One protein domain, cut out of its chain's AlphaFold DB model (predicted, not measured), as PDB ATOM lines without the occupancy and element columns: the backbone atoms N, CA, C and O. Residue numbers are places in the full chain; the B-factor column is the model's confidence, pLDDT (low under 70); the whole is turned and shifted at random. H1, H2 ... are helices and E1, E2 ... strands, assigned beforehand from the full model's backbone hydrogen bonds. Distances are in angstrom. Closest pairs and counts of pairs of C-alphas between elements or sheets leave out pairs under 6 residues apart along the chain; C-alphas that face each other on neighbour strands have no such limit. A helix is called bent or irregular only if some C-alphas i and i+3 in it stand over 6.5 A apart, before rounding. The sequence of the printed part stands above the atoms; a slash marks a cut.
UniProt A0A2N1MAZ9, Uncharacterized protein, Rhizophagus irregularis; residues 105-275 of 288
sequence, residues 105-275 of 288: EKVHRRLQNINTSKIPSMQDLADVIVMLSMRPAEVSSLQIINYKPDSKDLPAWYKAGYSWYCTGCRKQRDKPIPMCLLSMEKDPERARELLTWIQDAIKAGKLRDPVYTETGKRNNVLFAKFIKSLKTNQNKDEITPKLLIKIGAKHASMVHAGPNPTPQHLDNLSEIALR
ATOM      1  N   GLU A 105      34.293  30.028 -14.052       96.12
ATOM      2  CA  GLU A 105      33.804  28.931 -13.218       96.12
ATOM      3  C   GLU A 105      34.698  27.697 -13.332       96.12
ATOM      4  O   GLU A 105      34.982  27.039 -12.331       96.12
ATOM      5  N   LYS A 106      35.170  27.376 -14.547       96.38
ATOM      6  CA  LYS A 106      36.028  26.207 -14.766       96.38
ATOM      7  C   LYS A 106      37.415  26.410 -14.170       96.38
ATOM      8  O   LYS A 106      37.909  25.506 -13.503       96.38
ATOM      9  N   VAL A 107      38.025  27.580 -14.382       97.31
ATOM     10  CA  VAL A 107      39.332  27.901 -13.787       97.31
ATOM     11  C   VAL A 107      39.212  27.938 -12.265       97.31
ATOM     12  O   VAL A 107      40.001  27.297 -11.579       97.31
ATOM     13  N   HIS A 108      38.182  28.603 -11.735       96.31
ATOM     14  CA  HIS A 108      37.953  28.710 -10.294       96.31
ATOM     15  C   HIS A 108      37.791  27.334  -9.650       96.31
ATOM     16  O   HIS A 108      38.478  27.016  -8.683       96.31
ATOM     17  N   ARG A 109      36.948  26.475 -10.237       97.50
ATOM     18  CA  ARG A 109      36.740  25.107  -9.756       97.50
ATOM     19  C   ARG A 109      38.033  24.297  -9.765       97.50
ATOM     20  O   ARG A 109      38.254  23.534  -8.833       97.50
ATOM     21  N   ARG A 110      38.874  24.424 -10.798       97.69
ATOM     22  CA  ARG A 110      40.161  23.715 -10.830       97.69
ATOM     23  C   ARG A 110      41.078  24.201  -9.717       97.69
ATOM     24  O   ARG A 110      41.532  23.364  -8.950       97.69
ATOM     25  N   LEU A 111      41.248  25.517  -9.559       97.31
ATOM     26  CA  LEU A 111      42.080  26.115  -8.506       97.31
ATOM     27  C   LEU A 111      41.663  25.672  -7.094       97.31
ATOM     28  O   LEU A 111      42.516  25.264  -6.307       97.31
ATOM     29  N   GLN A 112      40.359  25.677  -6.797       95.94
ATOM     30  CA  GLN A 112      39.827  25.260  -5.491       95.94
ATOM     31  C   GLN A 112      40.062  23.774  -5.187       95.94
ATOM     32  O   GLN A 112      40.171  23.387  -4.029       95.94
ATOM     33  N   ASN A 113      40.182  22.941  -6.222       96.50
ATOM     34  CA  ASN A 113      40.402  21.503  -6.080       96.50
ATOM     35  C   ASN A 113      41.877  21.088  -6.230       96.50
ATOM     36  O   ASN A 113      42.169  19.889  -6.264       96.50
ATOM     37  N   ILE A 114      42.819  22.036  -6.337       96.19
ATOM     38  CA  ILE A 114      44.246  21.706  -6.428       96.19
ATOM     39  C   ILE A 114      44.708  21.042  -5.129       96.19
ATOM     40  O   ILE A 114      44.647  21.622  -4.043       96.19
ATOM     41  N   ASN A 115      45.269  19.843  -5.274       95.38
ATOM     42  CA  ASN A 115      45.994  19.160  -4.216       95.38
ATOM     43  C   ASN A 115      47.505  19.392  -4.390       95.38
ATOM     44  O   ASN A 115      48.144  18.739  -5.218       95.38
ATOM     45  N   THR A 116      48.070  20.285  -3.572       96.12
ATOM     46  CA  THR A 116      49.489  20.684  -3.613       96.12
ATOM     47  C   THR A 116      50.458  19.578  -3.176       96.12
ATOM     48  O   THR A 116      51.659  19.698  -3.407       96.12
ATOM     49  N   SER A 117      49.968  18.448  -2.643       95.12
ATOM     50  CA  SER A 117      50.808  17.262  -2.379       95.12
ATOM     51  C   SER A 117      51.171  16.472  -3.644       95.12
ATOM     52  O   SER A 117      52.110  15.674  -3.630       95.12
ATOM     53  N   LYS A 118      50.438  16.670  -4.749       96.06
ATOM     54  CA  LYS A 118      50.686  15.987  -6.026       96.06
ATOM     55  C   LYS A 118      51.655  16.782  -6.897       96.06
ATOM     56  O   LYS A 118      51.843  17.982  -6.722       96.06
ATOM     57  N   ILE A 119      52.257  16.105  -7.875       96.75
ATOM     58  CA  ILE A 119      53.059  16.772  -8.906       96.75
ATOM     59  C   ILE A 119      52.111  17.595  -9.793       96.75
ATOM     60  O   ILE A 119      51.131  17.027 -10.284       96.75
ATOM     61  N   PRO A 120      52.382  18.894 -10.021       97.62
ATOM     62  CA  PRO A 120      51.548  19.712 -10.886       97.62
ATOM     63  C   PRO A 120      51.605  19.235 -12.333       97.62
ATOM     64  O   PRO A 120      52.655  18.867 -12.862       97.62
ATOM     65  N   SER A 121      50.463  19.317 -12.998       97.00
ATOM     66  CA  SER A 121      50.323  19.112 -14.431       97.00
ATOM     67  C   SER A 121      50.537  20.413 -15.216       97.00
ATOM     68  O   SER A 121      50.577  21.521 -14.677       97.00
ATOM     69  N   MET A 122      50.605  20.297 -16.546       95.44
ATOM     70  CA  MET A 122      50.613  21.466 -17.433       95.44
ATOM     71  C   MET A 122      49.301  22.274 -17.351       95.44
ATOM     72  O   MET A 122      49.299  23.476 -17.617       95.44
ATOM     73  N   GLN A 123      48.192  21.628 -16.965       96.81
ATOM     74  CA  GLN A 123      46.913  22.296 -16.734       96.81
ATOM     75  C   GLN A 123      46.980  23.185 -15.493       96.81
ATOM     76  O   GLN A 123      46.593  24.347 -15.573       96.81
ATOM     77  N   ASP A 124      47.552  22.679 -14.400       97.75
ATOM     78  CA  ASP A 124      47.731  23.449 -13.166       97.75
ATOM     79  C   ASP A 124      48.608  24.682 -13.414       97.75
ATOM     80  O   ASP A 124      48.279  25.786 -12.986       97.75
ATOM     81  N   LEU A 125      49.673  24.530 -14.211       97.19
ATOM     82  CA  LEU A 125      50.491  25.658 -14.659       97.19
ATOM     83  C   LEU A 125      49.671  26.697 -15.438       97.19
ATOM     84  O   LEU A 125      49.820  27.899 -15.207       97.19
ATOM     85  N   ALA A 126      48.820  26.261 -16.369       96.81
ATOM     86  CA  ALA A 126      47.971  27.171 -17.133       96.81
ATOM     87  C   ALA A 126      46.953  27.893 -16.236       96.81
ATOM     88  O   ALA A 126      46.741  29.094 -16.413       96.81
ATOM     89  N   ASP A 127      46.370  27.200 -15.258       97.81
ATOM     90  CA  ASP A 127      45.427  27.785 -14.306       97.81
ATOM     91  C   ASP A 127      46.106  28.784 -13.366       97.81
ATOM     92  O   ASP A 127      45.569  29.868 -13.167       97.81
ATOM     93  N   VAL A 128      47.317  28.502 -12.876       97.62
ATOM     94  CA  VAL A 128      48.109  29.445 -12.059       97.62
ATOM     95  C   VAL A 128      48.552  30.667 -12.878       97.62
ATOM     96  O   VAL A 128      48.542  31.794 -12.378       97.62
ATOM     97  N   ILE A 129      48.874  30.488 -14.166       96.31
ATOM     98  CA  ILE A 129      49.138  31.598 -15.099       96.31
ATOM     99  C   ILE A 129      47.909  32.506 -15.243       96.31
ATOM    100  O   ILE A 129      48.052  33.730 -15.190       96.31
ATOM    101  N   VAL A 130      46.715  31.925 -15.407       97.25
ATOM    102  CA  VAL A 130      45.448  32.673 -15.465       97.25
ATOM    103  C   VAL A 130      45.166  33.337 -14.116       97.25
ATOM    104  O   VAL A 130      44.893  34.530 -14.078       97.25
ATOM    105  N   MET A 131      45.318  32.618 -13.005       97.75
ATOM    106  CA  MET A 131      45.075  33.120 -11.651       97.75
ATOM    107  C   MET A 131      45.865  34.397 -11.347       97.75
ATOM    108  O   MET A 131      45.312  35.350 -10.796       97.75
ATOM    109  N   LEU A 132      47.152  34.424 -11.709       96.69
ATOM    110  CA  LEU A 132      48.068  35.535 -11.423       96.69
ATOM    111  C   LEU A 132      48.160  36.570 -12.543       96.69
ATOM    112  O   LEU A 132      48.882  37.562 -12.388       96.69
ATOM    113  N   SER A 133      47.483  36.328 -13.671       95.06
ATOM    114  CA  SER A 133      47.598  37.129 -14.898       95.06
ATOM    115  C   SER A 133      49.052  37.327 -15.345       95.06
ATOM    116  O   SER A 133      49.420  38.367 -15.896       95.06
ATOM    117  N   MET A 134      49.909  36.337 -15.083       93.25
ATOM    118  CA  MET A 134      51.351  36.441 -15.306       93.25
ATOM    119  C   MET A 134      51.758  35.875 -16.659       93.25
ATOM    120  O   MET A 134      51.097  35.015 -17.241       93.25
ATOM    121  N   ARG A 135      52.904  36.304 -17.176       91.31
ATOM    122  CA  ARG A 135      53.481  35.675 -18.365       91.31
ATOM    123  C   ARG A 135      54.084  34.328 -17.998       91.31
ATOM    124  O   ARG A 135      54.728  34.224 -16.962       91.31
ATOM    125  N   PRO A 136      54.066  33.348 -18.917       91.62
ATOM    126  CA  PRO A 136      54.803  32.106 -18.696       91.62
ATOM    127  C   PRO A 136      56.293  32.354 -18.408       91.62
ATOM    128  O   PRO A 136      56.911  31.664 -17.615       91.62
ATOM    129  N   ALA A 137      56.866  33.404 -19.005       89.12
ATOM    130  CA  ALA A 137      58.261  33.790 -18.800       89.12
ATOM    131  C   ALA A 137      58.562  34.425 -17.434       89.12
ATOM    132  O   ALA A 137      59.724  34.712 -17.162       89.12
ATOM    133  N   GLU A 138      57.532  34.725 -16.647       91.62
ATOM    134  CA  GLU A 138      57.647  35.265 -15.292       91.62
ATOM    135  C   GLU A 138      57.530  34.158 -14.245       91.62
ATOM    136  O   GLU A 138      57.888  34.405 -13.107       91.62
ATOM    137  N   VAL A 139      57.105  32.942 -14.614       92.56
ATOM    138  CA  VAL A 139      56.871  31.836 -13.668       92.56
ATOM    139  C   VAL A 139      58.069  31.604 -12.754       92.56
ATOM    140  O   VAL A 139      57.877  31.453 -11.558       92.56
ATOM    141  N   SER A 140      59.296  31.624 -13.278       89.62
ATOM    142  CA  SER A 140      60.505  31.382 -12.482       89.62
ATOM    143  C   SER A 140      60.988  32.585 -11.669       89.62
ATOM    144  O   SER A 140      61.717  32.397 -10.699       89.62
ATOM    145  N   SER A 141      60.621  33.810 -12.056       90.19
ATOM    146  CA  SER A 141      61.116  35.041 -11.424       90.19
ATOM    147  C   SER A 141      60.096  35.721 -10.520       90.19
ATOM    148  O   SER A 141      60.486  36.533  -9.685       90.19
ATOM    149  N   LEU A 142      58.806  35.443 -10.701       92.88
ATOM    150  CA  LEU A 142      57.738  36.088  -9.958       92.88
ATOM    151  C   LEU A 142      57.773  35.653  -8.493       92.88
ATOM    152  O   LEU A 142      57.841  34.464  -8.194       92.88
ATOM    153  N   GLN A 143      57.671  36.612  -7.580       93.94
ATOM    154  CA  GLN A 143      57.514  36.337  -6.153       93.94
ATOM    155  C   GLN A 143      56.332  37.128  -5.619       93.94
ATOM    156  O   GLN A 143      56.095  38.249  -6.070       93.94
ATOM    157  N   ILE A 144      55.612  36.550  -4.660       94.75
ATOM    158  CA  ILE A 144      54.538  37.207  -3.915       94.75
ATOM    159  C   ILE A 144      55.058  37.493  -2.511       94.75
ATOM    160  O   ILE A 144      55.465  36.576  -1.795       94.75
ATOM    161  N   ILE A 145      55.059  38.765  -2.132       92.56
ATOM    162  CA  ILE A 145      55.581  39.239  -0.853       92.56
ATOM    163  C   ILE A 145      54.487  39.960  -0.074       92.56
ATOM    164  O   ILE A 145      53.682  40.695  -0.651       92.56
ATOM    165  N   ASN A 146      54.489  39.763   1.240       91.88
ATOM    166  CA  ASN A 146      53.732  40.595   2.160       91.88
ATOM    167  C   ASN A 146      54.617  41.780   2.552       91.88
ATOM    168  O   ASN A 146      55.771  41.584   2.933       91.88
ATOM    169  N   TYR A 147      54.093  42.993   2.432       86.00
ATOM    170  CA  TYR A 147      54.774  44.198   2.874       86.00
ATOM    171  C   TYR A 147      53.856  44.975   3.810       86.00
ATOM    172  O   TYR A 147      52.836  45.528   3.390       86.00
ATOM    173  N   LYS A 148      54.245  45.019   5.084       81.69
ATOM    174  CA  LYS A 148      53.637  45.877   6.097       81.69
ATOM    175  C   LYS A 148      54.620  47.002   6.394       81.69
ATOM    176  O   LYS A 148      55.759  46.702   6.741       81.69
ATOM    177  N   PRO A 149      54.225  48.263   6.208       77.25
ATOM    178  CA  PRO A 149      55.123  49.363   6.478       77.25
ATOM    179  C   PRO A 149      55.278  49.606   7.977       77.25
ATOM    180  O   PRO A 149      54.283  49.694   8.697       77.25
ATOM    181  N   ASP A 150      56.516  49.811   8.414       74.19
ATOM    182  CA  ASP A 150      56.795  50.434   9.702       74.19
ATOM    183  C   ASP A 150      56.642  51.951   9.522       74.19
ATOM    184  O   ASP A 150      57.171  52.541   8.580       74.19
ATOM    185  N   SER A 151      55.831  52.571  10.376       64.56
ATOM    186  CA  SER A 151      55.061  53.804  10.135       64.56
ATOM    187  C   SER A 151      55.821  55.111   9.837       64.56
ATOM    188  O   SER A 151      55.200  56.172   9.872       64.56
ATOM    189  N   LYS A 152      57.126  55.090   9.548       68.38
ATOM    190  CA  LYS A 152      57.935  56.316   9.443       68.38
ATOM    191  C   LYS A 152      58.534  56.606   8.067       68.38
ATOM    192  O   LYS A 152      58.660  57.781   7.762       68.38
ATOM    193  N   ASP A 153      58.773  55.608   7.210       75.81
ATOM    194  CA  ASP A 153      59.334  55.835   5.865       75.81
ATOM    195  C   ASP A 153      58.743  54.880   4.817       75.81
ATOM    196  O   ASP A 153      59.237  53.777   4.573       75.81
ATOM    197  N   LEU A 154      57.657  55.311   4.172       80.12
ATOM    198  CA  LEU A 154      57.004  54.545   3.112       80.12
ATOM    199  C   LEU A 154      57.776  54.656   1.789       80.12
ATOM    200  O   LEU A 154      57.968  55.766   1.285       80.12
ATOM    201  N   PRO A 155      58.152  53.533   1.149       80.56
ATOM    202  CA  PRO A 155      58.720  53.570  -0.188       80.56
ATOM    203  C   PRO A 155      57.751  54.213  -1.184       80.56
ATOM    204  O   PRO A 155      56.552  53.952  -1.145       80.56
ATOM    205  N   ALA A 156      58.270  54.961  -2.161       80.25
ATOM    206  CA  ALA A 156      57.452  55.664  -3.160       80.25
ATOM    207  C   ALA A 156      56.531  54.753  -4.007       80.25
ATOM    208  O   ALA A 156      55.623  55.239  -4.679       80.25
ATOM    209  N   TRP A 157      56.777  53.440  -4.014       80.69
ATOM    210  CA  TRP A 157      55.945  52.448  -4.700       80.69
ATOM    211  C   TRP A 157      54.824  51.873  -3.829       80.69
ATOM    212  O   TRP A 157      53.906  51.248  -4.369       80.69
ATOM    213  N   TYR A 158      54.894  52.054  -2.506       81.75
ATOM    214  CA  TYR A 158      53.878  51.572  -1.585       81.75
ATOM    215  C   TYR A 158      52.539  52.243  -1.887       81.75
ATOM    216  O   TYR A 158      52.461  53.429  -2.209       81.75
ATOM    217  N   LYS A 159      51.465  51.465  -1.769       79.25
ATOM    218  CA  LYS A 159      50.099  51.954  -1.934       79.25
ATOM    219  C   LYS A 159      49.311  51.607  -0.688       79.25
ATOM    220  O   LYS A 159      49.156  50.428  -0.378       79.25
ATOM    221  N   ALA A 160      48.796  52.633  -0.016       75.94
ATOM    222  CA  ALA A 160      47.907  52.455   1.120       75.94
ATOM    223  C   ALA A 160      46.724  51.547   0.738       75.94
ATOM    224  O   ALA A 160      46.214  51.612  -0.381       75.94
ATOM    225  N   GLY A 161      46.331  50.668   1.659       76.75
ATOM    226  CA  GLY A 161      45.291  49.662   1.422       76.75
ATOM    227  C   GLY A 161      45.782  48.366   0.765       76.75
ATOM    228  O   GLY A 161      45.008  47.419   0.676       76.75
ATOM    229  N   TYR A 162      47.055  48.275   0.363       79.62
ATOM    230  CA  TYR A 162      47.672  47.026  -0.089       79.62
ATOM    231  C   TYR A 162      48.705  46.530   0.927       79.62
ATOM    232  O   TYR A 162      49.534  47.291   1.426       79.62
ATOM    233  N   SER A 163      48.667  45.229   1.207       84.94
ATOM    234  CA  SER A 163      49.649  44.520   2.043       84.94
ATOM    235  C   SER A 163      50.389  43.420   1.282       84.94
ATOM    236  O   SER A 163      51.324  42.827   1.810       84.94
ATOM    237  N   TRP A 164      50.010  43.165   0.026       92.06
ATOM    238  CA  TRP A 164      50.571  42.107  -0.804       92.06
ATOM    239  C   TRP A 164      50.992  42.633  -2.171       92.06
ATOM    240  O   TRP A 164      50.243  43.327  -2.866       92.06
ATOM    241  N   TYR A 165      52.211  42.278  -2.555       91.12
ATOM    242  CA  TYR A 165      52.869  42.762  -3.757       91.12
ATOM    243  C   TYR A 165      53.525  41.615  -4.513       91.12
ATOM    244  O   TYR A 165      53.771  40.534  -3.981       91.12
ATOM    245  N   CYS A 166      53.839  41.869  -5.775       90.00
ATOM    246  CA  CYS A 166      54.636  40.999  -6.606       90.00
ATOM    247  C   CYS A 166      55.912  41.673  -7.085       90.00
ATOM    248  O   CYS A 166      55.894  42.830  -7.506       90.00
ATOM    249  N   THR A 167      56.990  40.902  -7.141       88.25
ATOM    250  CA  THR A 167      58.268  41.294  -7.744       88.25
ATOM    251  C   THR A 167      58.610  40.365  -8.913       88.25
ATOM    252  O   THR A 167      57.884  39.412  -9.197       88.25
ATOM    253  N   GLY A 168      59.684  40.668  -9.653       82.50
ATOM    254  CA  GLY A 168      60.177  39.791 -10.724       82.50
ATOM    255  C   GLY A 168      59.355  39.794 -12.020       82.50
ATOM    256  O   GLY A 168      59.508  38.893 -12.848       82.50
ATOM    257  N   CYS A 169      58.495  40.798 -12.230       81.81
ATOM    258  CA  CYS A 169      57.730  40.963 -13.468       81.81
ATOM    259  C   CYS A 169      58.637  41.355 -14.655       81.81
ATOM    260  O   CYS A 169      59.386  42.336 -14.612       81.81
ATOM    261  N   ARG A 170      58.521  40.644 -15.782       71.88
ATOM    262  CA  ARG A 170      59.298  40.889 -17.005       71.88
ATOM    263  C   ARG A 170      58.658  42.006 -17.813       71.88
ATOM    264  O   ARG A 170      57.872  41.730 -18.711       71.88
ATOM    265  N   LYS A 171      59.005  43.262 -17.544       69.25
ATOM    266  CA  LYS A 171      58.948  44.428 -18.473       69.25
ATOM    267  C   LYS A 171      59.169  45.760 -17.751       69.25
ATOM    268  O   LYS A 171      58.925  46.819 -18.324       69.25
ATOM    269  N   GLN A 172      59.640  45.720 -16.514       65.81
ATOM    270  CA  GLN A 172      60.071  46.922 -15.828       65.81
ATOM    271  C   GLN A 172      61.376  47.377 -16.497       65.81
ATOM    272  O   GLN A 172      62.349  46.631 -16.535       65.81
ATOM    273  N   ARG A 173      61.321  48.534 -17.174       56.19
ATOM    274  CA  ARG A 173      62.481  49.147 -17.848       56.19
ATOM    275  C   ARG A 173      63.461  49.762 -16.841       56.19
ATOM    276  O   ARG A 173      64.637  49.874 -17.151       56.19
ATOM    277  N   ASP A 174      62.953  50.121 -15.662       62.00
ATOM    278  CA  ASP A 174      63.688  50.727 -14.551       62.00
ATOM    279  C   ASP A 174      64.059  49.660 -13.504       62.00
ATOM    280  O   ASP A 174      63.799  48.469 -13.705       62.00
ATOM    281  N   LYS A 175      64.637  50.076 -12.366       65.25
ATOM    282  CA  LYS A 175      64.866  49.192 -11.209       65.25
ATOM    283  C   LYS A 175      63.598  48.385 -10.899       65.25
ATOM    284  O   LYS A 175      62.514  48.964 -10.956       65.25
ATOM    285  N   PRO A 176      63.703  47.085 -10.577       71.12
ATOM    286  CA  PRO A 176      62.531  46.269 -10.316       71.12
ATOM    287  C   PRO A 176      61.749  46.825  -9.117       71.12
ATOM    288  O   PRO A 176      62.280  46.904  -8.012       71.12
ATOM    289  N   ILE A 177      60.503  47.235  -9.352       81.50
ATOM    290  CA  ILE A 177      59.603  47.818  -8.353       81.50
ATOM    291  C   ILE A 177      58.518  46.792  -8.003       81.50
ATOM    292  O   ILE A 177      57.918  46.217  -8.921       81.50
ATOM    293  N   PRO A 178      58.221  46.568  -6.711       86.25
ATOM    294  CA  PRO A 178      57.062  45.783  -6.308       86.25
ATOM    295  C   PRO A 178      55.753  46.375  -6.851       86.25
ATOM    296  O   PRO A 178      55.501  47.574  -6.758       86.25
ATOM    297  N   MET A 179      54.906  45.524  -7.424       86.81
ATOM    298  CA  MET A 179      53.598  45.894  -7.978       86.81
ATOM    299  C   MET A 179      52.497  45.293  -7.114       86.81
ATOM    300  O   MET A 179      52.659  44.174  -6.644       86.81
ATOM    301  N   CYS A 180      51.383  45.995  -6.913       87.94
ATOM    302  CA  CYS A 180      50.240  45.448  -6.176       87.94
ATOM    303  C   CYS A 180      49.836  44.073  -6.730       87.94
ATOM    304  O   CYS A 180      49.731  43.902  -7.948       87.94
ATOM    305  N   LEU A 181      49.619  43.101  -5.842       89.25
ATOM    306  CA  LEU A 181      49.056  41.813  -6.229       89.25
ATOM    307  C   LEU A 181      47.540  41.964  -6.388       89.25
ATOM    308  O   LEU A 181      46.849  42.330  -5.441       89.25
ATOM    309  N   LEU A 182      47.032  41.634  -7.575       92.06
ATOM    310  CA  LEU A 182      45.610  41.415  -7.815       92.06
ATOM    311  C   LEU A 182      45.458  40.122  -8.620       92.06
ATOM    312  O   LEU A 182      45.920  40.031  -9.759       92.06
ATOM    313  N   SER A 183      44.859  39.111  -8.001       94.25
ATOM    314  CA  SER A 183      44.701  37.765  -8.554       94.25
ATOM    315  C   SER A 183      43.265  37.277  -8.457       94.25
ATOM    316  O   SER A 183      42.449  37.826  -7.717       94.25
ATOM    317  N   MET A 184      42.967  36.222  -9.213       95.81
ATOM    318  CA  MET A 184      41.689  35.515  -9.141       95.81
ATOM    319  C   MET A 184      41.515  34.747  -7.820       95.81
ATOM    320  O   MET A 184      40.401  34.656  -7.317       95.81
ATOM    321  N   GLU A 185      42.601  34.205  -7.263       96.38
ATOM    322  CA  GLU A 185      42.617  33.706  -5.884       96.38
ATOM    323  C   GLU A 185      42.669  34.909  -4.936       96.38
ATOM    324  O   GLU A 185      43.553  35.762  -5.082       96.38
ATOM    325  N   LYS A 186      41.688  35.006  -4.029       92.19
ATOM    326  CA  LYS A 186      41.555  36.132  -3.093       92.19
ATOM    327  C   LYS A 186      42.511  35.998  -1.923       92.19
ATOM    328  O   LYS A 186      42.936  37.027  -1.406       92.19
ATOM    329  N   ASP A 187      42.822  34.772  -1.512       94.62
ATOM    330  CA  ASP A 187      43.795  34.539  -0.456       94.62
ATOM    331  C   ASP A 187      45.225  34.641  -1.025       94.62
ATOM    332  O   ASP A 187      45.672  33.757  -1.765       94.62
ATOM    333  N   PRO A 188      45.975  35.711  -0.708       94.00
ATOM    334  CA  PRO A 188      47.322  35.895  -1.231       94.00
ATOM    335  C   PRO A 188      48.306  34.838  -0.716       94.00
ATOM    336  O   PRO A 188      49.294  34.559  -1.401       94.00
ATOM    337  N   GLU A 189      48.041  34.224   0.442       96.06
ATOM    338  CA  GLU A 189      48.847  33.120   0.964       96.06
ATOM    339  C   GLU A 189      48.669  31.874   0.103       96.06
ATOM    340  O   GLU A 189      49.651  31.315  -0.392       96.06
ATOM    341  N   ARG A 190      47.418  31.500  -0.186       96.94
ATOM    342  CA  ARG A 190      47.114  30.409  -1.117       96.94
ATOM    343  C   ARG A 190      47.660  30.685  -2.517       96.94
ATOM    344  O   ARG A 190      48.247  29.798  -3.135       96.94
ATOM    345  N   ALA A 191      47.538  31.914  -3.019       97.31
ATOM    346  CA  ALA A 191      48.110  32.294  -4.312       97.31
ATOM    347  C   ALA A 191      49.642  32.119  -4.338       97.31
ATOM    348  O   ALA A 191      50.201  31.644  -5.332       97.31
ATOM    349  N   ARG A 192      50.320  32.473  -3.237       97.38
ATOM    350  CA  ARG A 192      51.764  32.277  -3.043       97.38
ATOM    351  C   ARG A 192      52.141  30.801  -2.946       97.38
ATOM    352  O   ARG A 192      53.131  30.404  -3.564       97.38
ATOM    353  N   GLU A 193      51.363  29.996  -2.231       97.94
ATOM    354  CA  GLU A 193      51.545  28.544  -2.136       97.94
ATOM    355  C   GLU A 193      51.469  27.897  -3.525       97.94
ATOM    356  O   GLU A 193      52.398  27.203  -3.933       97.94
ATOM    357  N   LEU A 194      50.415  28.191  -4.294       98.31
ATOM    358  CA  LEU A 194      50.216  27.641  -5.638       98.31
ATOM    359  C   LEU A 194      51.331  28.053  -6.610       98.31
ATOM    360  O   LEU A 194      51.790  27.233  -7.407       98.31
ATOM    361  N   LEU A 195      51.801  29.304  -6.537       98.00
ATOM    362  CA  LEU A 195      52.946  29.759  -7.329       98.00
ATOM    363  C   LEU A 195      54.222  28.988  -6.968       98.00
ATOM    364  O   LEU A 195      54.923  28.509  -7.861       98.00
ATOM    365  N   THR A 196      54.505  28.855  -5.672       97.88
ATOM    366  CA  THR A 196      55.710  28.183  -5.165       97.88
ATOM    367  C   THR A 196      55.699  26.700  -5.526       97.88
ATOM    368  O   THR A 196      56.688  26.181  -6.032       97.88
ATOM    369  N   TRP A 197      54.547  26.040  -5.390       98.44
ATOM    370  CA  TRP A 197      54.339  24.647  -5.784       98.44
ATOM    371  C   TRP A 197      54.682  24.394  -7.262       98.44
ATOM    372  O   TRP A 197      55.416  23.456  -7.583       98.44
ATOM    373  N   ILE A 198      54.228  25.269  -8.167       98.38
ATOM    374  CA  ILE A 198      54.593  25.212  -9.591       98.38
ATOM    375  C   ILE A 198      56.099  25.426  -9.789       98.38
ATOM    376  O   ILE A 198      56.739  24.681 -10.533       98.38
ATOM    377  N   GLN A 199      56.671  26.441  -9.140       97.25
ATOM    378  CA  GLN A 199      58.089  26.778  -9.269       97.25
ATOM    379  C   GLN A 199      58.996  25.641  -8.802       97.25
ATOM    380  O   GLN A 199      59.965  25.314  -9.484       97.25
ATOM    381  N   ASP A 200      58.685  25.021  -7.670       97.44
ATOM    382  CA  ASP A 200      59.506  23.960  -7.096       97.44
ATOM    383  C   ASP A 200      59.408  22.669  -7.907       97.44
ATOM    384  O   ASP A 200      60.420  21.999  -8.113       97.44
ATOM    385  N   ALA A 201      58.242  22.363  -8.481       96.94
ATOM    386  CA  ALA A 201      58.120  21.267  -9.435       96.94
ATOM    387  C   ALA A 201      58.952  21.497 -10.707       96.94
ATOM    388  O   ALA A 201      59.545  20.546 -11.220       96.94
ATOM    389  N   ILE A 202      59.033  22.741 -11.199       94.62
ATOM    390  CA  ILE A 202      59.897  23.096 -12.336       94.62
ATOM    391  C   ILE A 202      61.374  22.953 -11.960       94.62
ATOM    392  O   ILE A 202      62.123  22.296 -12.681       94.62
ATOM    393  N   LYS A 203      61.798  23.511 -10.817       93.88
ATOM    394  CA  LYS A 203      63.186  23.400 -10.330       93.88
ATOM    395  C   LYS A 203      63.606  21.946 -10.120       93.88
ATOM    396  O   LYS A 203      64.731  21.587 -10.443       93.88
ATOM    397  N   ALA A 204      62.700  21.110  -9.619       95.00
ATOM    398  CA  ALA A 204      62.928  19.681  -9.426       95.00
ATOM    399  C   ALA A 204      62.851  18.858 -10.729       95.00
ATOM    400  O   ALA A 204      62.970  17.637 -10.676       95.00
ATOM    401  N   GLY A 205      62.589  19.485 -11.883       93.12
ATOM    402  CA  GLY A 205      62.442  18.805 -13.175       93.12
ATOM    403  C   GLY A 205      61.175  17.948 -13.310       93.12
ATOM    404  O   GLY A 205      61.034  17.212 -14.283       93.12
ATOM    405  N   LYS A 206      60.240  18.038 -12.356       94.62
ATOM    406  CA  LYS A 206      58.979  17.276 -12.338       94.62
ATOM    407  C   LYS A 206      57.908  17.890 -13.241       94.62
ATOM    408  O   LYS A 206      57.015  17.187 -13.704       94.62
ATOM    409  N   LEU A 207      58.006  19.193 -13.504       94.62
ATOM    410  CA  LEU A 207      57.179  19.931 -14.453       94.62
ATOM    411  C   LEU A 207      58.093  20.644 -15.455       94.62
ATOM    412  O   LEU A 207      59.092  21.248 -15.074       94.62
ATOM    413  N   ARG A 208      57.767  20.595 -16.749       90.25
ATOM    414  CA  ARG A 208      58.564  21.307 -17.759       90.25
ATOM    415  C   ARG A 208      58.362  22.818 -17.638       90.25
ATOM    416  O   ARG A 208      57.224  23.285 -17.590       90.25
ATOM    417  N   ASP A 209      59.459  23.572 -17.669       89.94
ATOM    418  CA  ASP A 209      59.415  25.034 -17.732       89.94
ATOM    419  C   ASP A 209      58.681  25.486 -19.019       89.94
ATOM    420  O   ASP A 209      58.927  24.947 -20.106       89.94
ATOM    421  N   PRO A 210      57.752  26.456 -18.935       89.25
ATOM    422  CA  PRO A 210      56.951  26.870 -20.086       89.25
ATOM    423  C   PRO A 210      57.714  27.713 -21.119       89.25
ATOM    424  O   PRO A 210      57.152  28.071 -22.160       89.25
ATOM    425  N   VAL A 211      58.953  28.105 -20.826       85.88
ATOM    426  CA  VAL A 211      59.760  29.029 -21.627       85.88
ATOM    427  C   VAL A 211      61.158  28.509 -21.909       85.88
ATOM    428  O   VAL A 211      61.689  28.867 -22.958       85.88
ATOM    429  N   TYR A 212      61.752  27.703 -21.040       83.00
ATOM    430  CA  TYR A 212      63.123  27.218 -21.174       83.00
ATOM    431  C   TYR A 212      63.187  25.692 -21.273       83.00
ATOM    432  O   TYR A 212      62.418  24.968 -20.654       83.00
ATOM    433  N   THR A 213      64.110  25.184 -22.085       77.12
ATOM    434  CA  THR A 213      64.484  23.767 -22.078       77.12
ATOM    435  C   THR A 213      65.402  23.467 -20.897       77.12
ATOM    436  O   THR A 213      66.000  24.374 -20.322       77.12
ATOM    437  N   GLU A 214      65.610  22.179 -20.616       71.69
ATOM    438  CA  GLU A 214      66.620  21.690 -19.660       71.69
ATOM    439  C   GLU A 214      68.027  22.242 -19.972       71.69
ATOM    440  O   GLU A 214      68.816  22.520 -19.080       71.69
ATOM    441  N   THR A 215      68.316  22.499 -21.251       73.19
ATOM    442  CA  THR A 215      69.571  23.104 -21.732       73.19
ATOM    443  C   THR A 215      69.594  24.640 -21.685       73.19
ATOM    444  O   THR A 215      70.475  25.262 -22.278       73.19
ATOM    445  N   GLY A 216      68.602  25.283 -21.059       71.56
ATOM    446  CA  GLY A 216      68.495  26.742 -20.939       71.56
ATOM    447  C   GLY A 216      68.120  27.474 -22.234       71.56
ATOM    448  O   GLY A 216      68.080  28.708 -22.268       71.56
ATOM    449  N   LYS A 217      67.811  26.754 -23.322       77.69
ATOM    450  CA  LYS A 217      67.363  27.366 -24.581       77.69
ATOM    451  C   LYS A 217      65.902  27.769 -24.462       77.69
ATOM    452  O   LYS A 217      65.068  27.017 -23.971       77.69
ATOM    453  N   ARG A 218      65.559  28.957 -24.954       74.25
ATOM    454  CA  ARG A 218      64.175  29.429 -24.934       74.25
ATOM    455  C   ARG A 218      63.319  28.601 -25.902       74.25
ATOM    456  O   ARG A 218      63.515  28.690 -27.110       74.25
ATOM    457  N   ASN A 219      62.368  27.837 -25.379       76.94
ATOM    458  CA  ASN A 219      61.416  27.037 -26.136       76.94
ATOM    459  C   ASN A 219      60.020  27.105 -25.498       76.94
ATOM    460  O   ASN A 219      59.678  26.336 -24.608       76.94
ATOM    461  N   ASN A 220      59.186  28.014 -25.997       76.88
ATOM    462  CA  ASN A 220      57.787  28.143 -25.585       76.88
ATOM    463  C   ASN A 220      56.833  27.208 -26.350       76.88
ATOM    464  O   ASN A 220      55.620  27.280 -26.146       76.88
ATOM    465  N   VAL A 221      57.349  26.358 -27.249       83.88
ATOM    466  CA  VAL A 221      56.531  25.530 -28.148       83.88
ATOM    467  C   VAL A 221      55.714  24.514 -27.365       83.88
ATOM    468  O   VAL A 221      54.556  24.297 -27.701       83.88
ATOM    469  N   LEU A 222      56.273  23.918 -26.309       86.69
ATOM    470  CA  LEU A 222      55.580  22.892 -25.526       86.69
ATOM    471  C   LEU A 222      54.331  23.445 -24.840       86.69
ATOM    472  O   LEU A 222      53.234  22.930 -25.059       86.69
ATOM    473  N   PHE A 223      54.478  24.529 -24.077       90.50
ATOM    474  CA  PHE A 223      53.343  25.175 -23.422       90.50
ATOM    475  C   PHE A 223      52.330  25.703 -24.447       90.50
ATOM    476  O   PHE A 223      51.130  25.497 -24.290       90.50
ATOM    477  N   ALA A 224      52.801  26.316 -25.542       88.44
ATOM    478  CA  ALA A 224      51.929  26.784 -26.621       88.44
ATOM    479  C   ALA A 224      51.147  25.637 -27.290       88.44
ATOM    480  O   ALA A 224      49.960  25.781 -27.569       88.44
ATOM    481  N   LYS A 225      51.783  24.482 -27.516       90.12
ATOM    482  CA  LYS A 225      51.141  23.289 -28.081       90.12
ATOM    483  C   LYS A 225      50.084  22.735 -27.131       90.12
ATOM    484  O   LYS A 225      48.989  22.412 -27.583       90.12
ATOM    485  N   PHE A 226      50.390  22.678 -25.835       92.38
ATOM    486  CA  PHE A 226      49.437  22.261 -24.813       92.38
ATOM    487  C   PHE A 226      48.189  23.148 -24.825       92.38
ATOM    488  O   PHE A 226      47.098  22.651 -25.079       92.38
ATOM    489  N   ILE A 227      48.328  24.467 -24.666       91.88
ATOM    490  CA  ILE A 227      47.149  25.348 -24.630       91.88
ATOM    491  C   ILE A 227      46.368  25.332 -25.951       91.88
ATOM    492  O   ILE A 227      45.147  25.457 -25.940       91.88
ATOM    493  N   LYS A 228      47.043  25.116 -27.089       89.62
ATOM    494  CA  LYS A 228      46.395  24.969 -28.396       89.62
ATOM    495  C   LYS A 228      45.569  23.686 -28.493       89.62
ATOM    496  O   LYS A 228      44.519  23.706 -29.123       89.62
ATOM    497  N   SER A 229      45.997  22.601 -27.841       89.88
ATOM    498  CA  SER A 229      45.211  21.358 -27.754       89.88
ATOM    499  C   SER A 229      43.947  21.479 -26.897       89.88
ATOM    500  O   SER A 229      43.028  20.692 -27.076       89.88
ATOM    501  N   LEU A 230      43.847  22.498 -26.035       89.19
ATOM    502  CA  LEU A 230      42.638  22.784 -25.249       89.19
ATOM    503  C   LEU A 230      41.548  23.496 -26.070       89.19
ATOM    504  O   LEU A 230      40.495  23.867 -25.545       89.19
ATOM    505  N   LYS A 231      41.800  23.732 -27.361       83.50
ATOM    506  CA  LYS A 231      40.846  24.346 -28.276       83.50
ATOM    507  C   LYS A 231      39.728  23.354 -28.621       83.50
ATOM    508  O   LYS A 231      39.959  22.341 -29.264       83.50
ATOM    509  N   THR A 232      38.499  23.697 -28.255       78.06
ATOM    510  CA  THR A 232      37.249  23.069 -28.727       78.06
ATOM    511  C   THR A 232      36.703  23.748 -29.994       78.06
ATOM    512  O   THR A 232      37.076  24.887 -30.290       78.06
ATOM    513  N   ASN A 233      35.771  23.095 -30.702       68.38
ATOM    514  CA  ASN A 233      35.104  23.623 -31.910       68.38
ATOM    515  C   ASN A 233      34.377  24.961 -31.690       68.38
ATOM    516  O   ASN A 233      34.167  25.718 -32.632       68.38
ATOM    517  N   GLN A 234      34.019  25.274 -30.443       66.12
ATOM    518  CA  GLN A 234      33.376  26.540 -30.080       66.12
ATOM    519  C   GLN A 234      34.363  27.719 -30.030       66.12
ATOM    520  O   GLN A 234      33.956  28.881 -30.003       66.12
ATOM    521  N   ASN A 235      35.669  27.446 -30.036       71.56
ATOM    522  CA  ASN A 235      36.698  28.475 -30.032       71.56
ATOM    523  C   ASN A 235      36.993  28.914 -31.461       71.56
ATOM    524  O   ASN A 235      37.658  28.208 -32.223       71.56
ATOM    525  N   LYS A 236      36.537  30.114 -31.815       67.56
ATOM    526  CA  LYS A 236      36.847  30.718 -33.115       67.56
ATOM    527  C   LYS A 236      38.355  30.988 -33.237       67.56
ATOM    528  O   LYS A 236      38.983  30.602 -34.223       67.56
ATOM    529  N   ASP A 237      38.951  31.516 -32.170       71.31
ATOM    530  CA  ASP A 237      40.347  31.951 -32.135       71.31
ATOM    531  C   ASP A 237      41.308  30.912 -31.534       71.31
ATOM    532  O   ASP A 237      40.919  29.952 -30.865       71.31
ATOM    533  N   GLU A 238      42.601  31.092 -31.802       79.75
ATOM    534  CA  GLU A 238      43.673  30.296 -31.204       79.75
ATOM    535  C   GLU A 238      43.909  30.694 -29.739       79.75
ATOM    536  O   GLU A 238      44.046  31.875 -29.404       79.75
ATOM    537  N   ILE A 239      44.022  29.693 -28.862       86.81
ATOM    538  CA  ILE A 239      44.404  29.913 -27.469       86.81
ATOM    539  C   ILE A 239      45.908  30.184 -27.424       86.81
ATOM    540  O   ILE A 239      46.723  29.330 -27.761       86.81
ATOM    541  N   THR A 240      46.278  31.389 -26.998       88.25
ATOM    542  CA  THR A 240      47.678  31.824 -26.896       88.25
ATOM    543  C   THR A 240      48.023  32.207 -25.459       88.25
ATOM    544  O   THR A 240      47.130  32.589 -24.699       88.25
ATOM    545  N   PRO A 241      49.310  32.224 -25.060       88.62
ATOM    546  CA  PRO A 241      49.670  32.629 -23.701       88.62
ATOM    547  C   PRO A 241      49.273  34.082 -23.400       88.62
ATOM    548  O   PRO A 241      48.934  34.423 -22.273       88.62
ATOM    549  N   LYS A 242      49.266  34.945 -24.427       87.75
ATOM    550  CA  LYS A 242      48.797  36.333 -24.316       87.75
ATOM    551  C   LYS A 242      47.297  36.409 -24.016       87.75
ATOM    552  O   LYS A 242      46.881  37.311 -23.299       87.75
ATOM    553  N   LEU A 243      46.505  35.493 -24.574       89.25
ATOM    554  CA  LEU A 243      45.075  35.411 -24.297       89.25
ATOM    555  C   LEU A 243      44.822  34.978 -22.846       89.25
ATOM    556  O   LEU A 243      44.018  35.618 -22.179       89.25
ATOM    557  N   LEU A 244      45.560  33.985 -22.334       92.00
ATOM    558  CA  LEU A 244      45.430  33.530 -20.939       92.00
ATOM    559  C   LEU A 244      45.661  34.655 -19.927       92.00
ATOM    560  O   LEU A 244      44.880  34.810 -18.999       92.00
ATOM    561  N   ILE A 245      46.682  35.484 -20.152       92.75
ATOM    562  CA  ILE A 245      46.981  36.653 -19.313       92.75
ATOM    563  C   ILE A 245      45.797  37.630 -19.262       92.75
ATOM    564  O   ILE A 245      45.430  38.111 -18.195       92.75
ATOM    565  N   LYS A 246      45.180  37.917 -20.416       91.75
ATOM    566  CA  LYS A 246      44.016  38.815 -20.499       91.75
ATOM    567  C   LYS A 246      42.779  38.223 -19.828       91.75
ATOM    568  O   LYS A 246      42.039  38.949 -19.176       91.75
ATOM    569  N   ILE A 247      42.560  36.919 -20.001       92.75
ATOM    570  CA  ILE A 247      41.473  36.191 -19.337       92.75
ATOM    571  C   ILE A 247      41.663  36.252 -17.823       92.75
ATOM    572  O   ILE A 247      40.727  36.597 -17.114       92.75
ATOM    573  N   GLY A 248      42.883  35.994 -17.350       95.06
ATOM    574  CA  GLY A 248      43.248  36.114 -15.945       95.06
ATOM    575  C   GLY A 248      42.928  37.481 -15.365       95.06
ATOM    576  O   GLY A 248      42.285  37.571 -14.324       95.06
ATOM    577  N   ALA A 249      43.296  38.544 -16.084       94.25
ATOM    578  CA  ALA A 249      43.077  39.910 -15.626       94.25
ATOM    579  C   ALA A 249      41.587  40.242 -15.507       94.25
ATOM    580  O   ALA A 249      41.164  40.814 -14.507       94.25
ATOM    581  N   LYS A 250      40.788  39.800 -16.486       93.50
ATOM    582  CA  LYS A 250      39.327  39.915 -16.452       93.50
ATOM    583  C   LYS A 250      38.718  39.114 -15.296       93.50
ATOM    584  O   LYS A 250      37.793  39.574 -14.638       93.50
ATOM    585  N   HIS A 251      39.216  37.909 -15.036       95.12
ATOM    586  CA  HIS A 251      38.738  37.086 -13.922       95.12
ATOM    587  C   HIS A 251      39.070  37.719 -12.576       95.12
ATOM    588  O   HIS A 251      38.197  37.813 -11.719       95.12
ATOM    589  N   ALA A 252      40.294  38.223 -12.413       94.94
ATOM    590  CA  ALA A 252      40.691  38.980 -11.234       94.94
ATOM    591  C   ALA A 252      39.824  40.238 -11.066       94.94
ATOM    592  O   ALA A 252      39.313  40.474  -9.975       94.94
ATOM    593  N   SER A 253      39.567  41.009 -12.129       93.88
ATOM    594  CA  SER A 253      38.706  42.190 -12.014       93.88
ATOM    595  C   SER A 253      37.306  41.815 -11.525       93.88
ATOM    596  O   SER A 253      36.825  42.425 -10.582       93.88
ATOM    597  N   MET A 254      36.683  40.763 -12.069       91.69
ATOM    598  CA  MET A 254      35.358  40.303 -11.620       91.69
ATOM    599  C   MET A 254      35.330  39.887 -10.140       91.69
ATOM    600  O   MET A 254      34.349  40.137  -9.449       91.69
ATOM    601  N   VAL A 255      36.409  39.284  -9.639       92.81
ATOM    602  CA  VAL A 255      36.543  38.845  -8.237       92.81
ATOM    603  C   VAL A 255      36.597  40.024  -7.258       92.81
ATOM    604  O   VAL A 255      36.128  39.896  -6.120       92.81
ATOM    605  N   HIS A 256      37.158  41.157  -7.694       90.69
ATOM    606  CA  HIS A 256      37.469  42.316  -6.847       90.69
ATOM    607  C   HIS A 256      36.554  43.529  -7.057       90.69
ATOM    608  O   HIS A 256      36.549  44.418  -6.215       90.69
ATOM    609  N   ALA A 257      35.763  43.576  -8.129       87.12
ATOM    610  CA  ALA A 257      35.010  44.773  -8.515       87.12
ATOM    611  C   ALA A 257      33.784  45.105  -7.644       87.12
ATOM    612  O   ALA A 257      33.191  46.168  -7.809       87.12
ATOM    613  N   GLY A 258      33.401  44.223  -6.716       81.38
ATOM    614  CA  GLY A 258      32.213  44.416  -5.882       81.38
ATOM    615  C   GLY A 258      30.901  44.394  -6.687       81.38
ATOM    616  O   GLY A 258      30.892  44.012  -7.861       81.38
ATOM    617  N   PRO A 259      29.762  44.741  -6.064       84.62
ATOM    618  CA  PRO A 259      28.475  44.797  -6.752       84.62
ATOM    619  C   PRO A 259      28.407  45.978  -7.734       84.62
ATOM    620  O   PRO A 259      28.857  47.077  -7.425       84.62
ATOM    621  N   ASN A 260      27.785  45.759  -8.898       86.12
ATOM    622  CA  ASN A 260      27.512  46.769  -9.935       86.12
ATOM    623  C   ASN A 260      28.730  47.610 -10.384       86.12
ATOM    624  O   ASN A 260      28.660  48.843 -10.392       86.12
ATOM    625  N   PRO A 261      29.848  46.982 -10.788       88.50
ATOM    626  CA  PRO A 261      31.033  47.729 -11.164       88.50
ATOM    627  C   PRO A 261      30.862  48.441 -12.504       88.50
ATOM    628  O   PRO A 261      30.314  47.895 -13.464       88.50
ATOM    629  N   THR A 262      31.401  49.654 -12.594       88.38
ATOM    630  CA  THR A 262      31.478  50.366 -13.871       88.38
ATOM    631  C   THR A 262      32.524  49.712 -14.788       88.38
ATOM    632  O   THR A 262      33.498  49.130 -14.297       88.38
ATOM    633  N   PRO A 263      32.393  49.837 -16.123       87.06
ATOM    634  CA  PRO A 263      33.413  49.355 -17.056       87.06
ATOM    635  C   PRO A 263      34.807  49.928 -16.760       87.06
ATOM    636  O   PRO A 263      35.780  49.184 -16.702       87.06
ATOM    637  N   GLN A 264      34.884  51.227 -16.446       86.94
ATOM    638  CA  GLN A 264      36.139  51.895 -16.095       86.94
ATOM    639  C   GLN A 264      36.795  51.282 -14.849       86.94
ATOM    640  O   GLN A 264      38.016  51.142 -14.785       86.94
ATOM    641  N   HIS A 265      35.995  50.904 -13.849       86.50
ATOM    642  CA  HIS A 265      36.508  50.254 -12.650       86.50
ATOM    643  C   HIS A 265      37.086  48.863 -12.960       86.50
ATOM    644  O   HIS A 265      38.178  48.529 -12.494       86.50
ATOM    645  N   LEU A 266      36.406  48.075 -13.800       88.38
ATOM    646  CA  LEU A 266      36.888  46.763 -14.247       88.38
ATOM    647  C   LEU A 266      38.183  46.855 -15.062       88.38
ATOM    648  O   LEU A 266      39.075  46.019 -14.886       88.38
ATOM    649  N   ASP A 267      38.302  47.870 -15.915       88.62
ATOM    650  CA  ASP A 267      39.509  48.119 -16.700       88.62
ATOM    651  C   ASP A 267      40.686  48.483 -15.789       88.62
ATOM    652  O   ASP A 267      41.749  47.867 -15.887       88.62
ATOM    653  N   ASN A 268      40.476  49.379 -14.819       88.88
ATOM    654  CA  ASN A 268      41.498  49.740 -13.834       88.88
ATOM    655  C   ASN A 268      41.985  48.515 -13.036       88.88
ATOM    656  O   ASN A 268      43.190  48.321 -12.858       88.88
ATOM    657  N   LEU A 269      41.069  47.653 -12.581       90.94
ATOM    658  CA  LEU A 269      41.426  46.405 -11.894       90.94
ATOM    659  C   LEU A 269      42.189  45.445 -12.817       90.94
ATOM    660  O   LEU A 269      43.195  44.860 -12.411       90.94
ATOM    661  N   SER A 270      41.763  45.316 -14.073       91.25
ATOM    662  CA  SER A 270      42.457  44.491 -15.065       91.25
ATOM    663  C   SER A 270      43.886  44.986 -15.309       91.25
ATOM    664  O   SER A 270      44.813  44.182 -15.390       91.25
ATOM    665  N   GLU A 271      44.108  46.301 -15.378       89.75
ATOM    666  CA  GLU A 271      45.448  46.879 -15.514       89.75
ATOM    667  C   GLU A 271      46.349  46.590 -14.309       89.75
ATOM    668  O   GLU A 271      47.531  46.266 -14.494       89.75
ATOM    669  N   ILE A 272      45.793  46.647 -13.091       88.75
ATOM    670  CA  ILE A 272      46.498  46.256 -11.863       88.75
ATOM    671  C   ILE A 272      46.902  44.779 -11.942       88.75
ATOM    672  O   ILE A 272      48.078  44.467 -11.748       88.75
ATOM    673  N   ALA A 273      45.975  43.879 -12.294       91.69
ATOM    674  CA  ALA A 273      46.254  42.444 -12.423       91.69
ATOM    675  C   ALA A 273      47.350  42.146 -13.466       91.69
ATOM    676  O   ALA A 273      48.247  41.333 -13.232       91.69
ATOM    677  N   LEU A 274      47.336  42.862 -14.597       90.94
ATOM    678  CA  LEU A 274      48.356  42.774 -15.653       90.94
ATOM    679  C   LEU A 274      49.711  43.376 -15.259       90.94
ATOM    680  O   LEU A 274      50.686  43.241 -16.010       90.94
ATOM    681  N   ARG A 275      49.781  44.055 -14.108       87.06
ATOM    682  CA  ARG A 275      50.938  44.822 -13.630       87.06
ATOM    683  C   ARG A 275      51.436  45.816 -14.676       87.06
ATOM    684  O   ARG A 275      52.643  46.015 -14.850       87.06
TER     685      ARG A 275
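AT A GLANCE: This is residues 105 to 275 of the 288 residues of an uncharacterized protein of Rhizophagus irregularis (UniProt A0A2N1MAZ9). One helix, H2, lies in the middle of a crossed group of helices, with H1, H3 and H5 packed on it at wide angles and H6 crossing H5 on the far side from H2. A small hairpin of two strands, E1 and E2, sits by the first half of H3, and residues 150 to 155, in the loop between the strands, stick out. The printed part has 171 residues, with six named helices and two named strands in the order H1 H2 E1 E2 H3 H4 H5 H6; E1 and E2 are antiparallel. The class is mostly helix, though under half of the residues are in named elements. The whole is compact, with a radius of gyration of the C-alphas of 16.5 A and spans of 50 by 40 by 34 A.

HOW THE PARTS SIT: E1, residues 143 to 146, and E2, residues 164 to 167, form an antiparallel hairpin at 149 degrees; N 145 and O 165 are 2.9 A apart and N 167 and O 143 3.0 A, both within hydrogen-bond range. Residues 165 to 166 of E2 also pair antiparallel with residues 179 to 180. The closest C-alphas of E1 and H3, residues 188 to 203, are those of Ile 144 and Arg 192, 5.7 A apart. With residues 191 to 198 alone, H3 touches the hub H2, residues 122 to 132, closest at the C-alphas of Leu 125 and Ile 198, 6.5 A, at a steep tilt of 38 degrees, opposite ways. H1, residues 105 to 112, touches H2 about perpendicular at 81 degrees, closest at the C-alphas of Val 107 and Asp 127, 6.1 A. H5, residues 241 to 256, touches H2 at a steep tilt of 51 degrees, the same way, closest at the C-alphas of Val 130 and Gly 248, 4.1 A. H6, residues 263 to 273, touches H5 at a steep tilt of 62 degrees, opposite ways, closest at the C-alphas of Ala 249 and Ser 270, 4.7 A. H4, residues 221 to 229, only just touches H2, with 3 pairs of C-alphas within 8 A, closest at those of Met 122 and Phe 226, 7.5 A. H3 and H5 are apart. In H1 to H6 every O i to N i+4 pair is within hydrogen-bond range.

IN THESE COORDINATES: H1 begins at C-alpha 105 (33.804, 28.931, -13.218). H5 is 23.0 A long, H3 22.1 A, H2 15.5 A and H6 15.3 A. H6 ends at C-alpha 273 (46.254, 42.444, -12.423).

THE WHOLE: The C-alphas farthest apart, of Lys 152 and Asn 233, are 57.4 A apart. The printed part has no cut. The links E1 to E2, E2 to H3, H3 to H4 and H4 to H5 are long. Mean pLDDT of the printed part is 88.2; residues 151 to 152, 171 to 175, 233 to 234 and 236 are under 70.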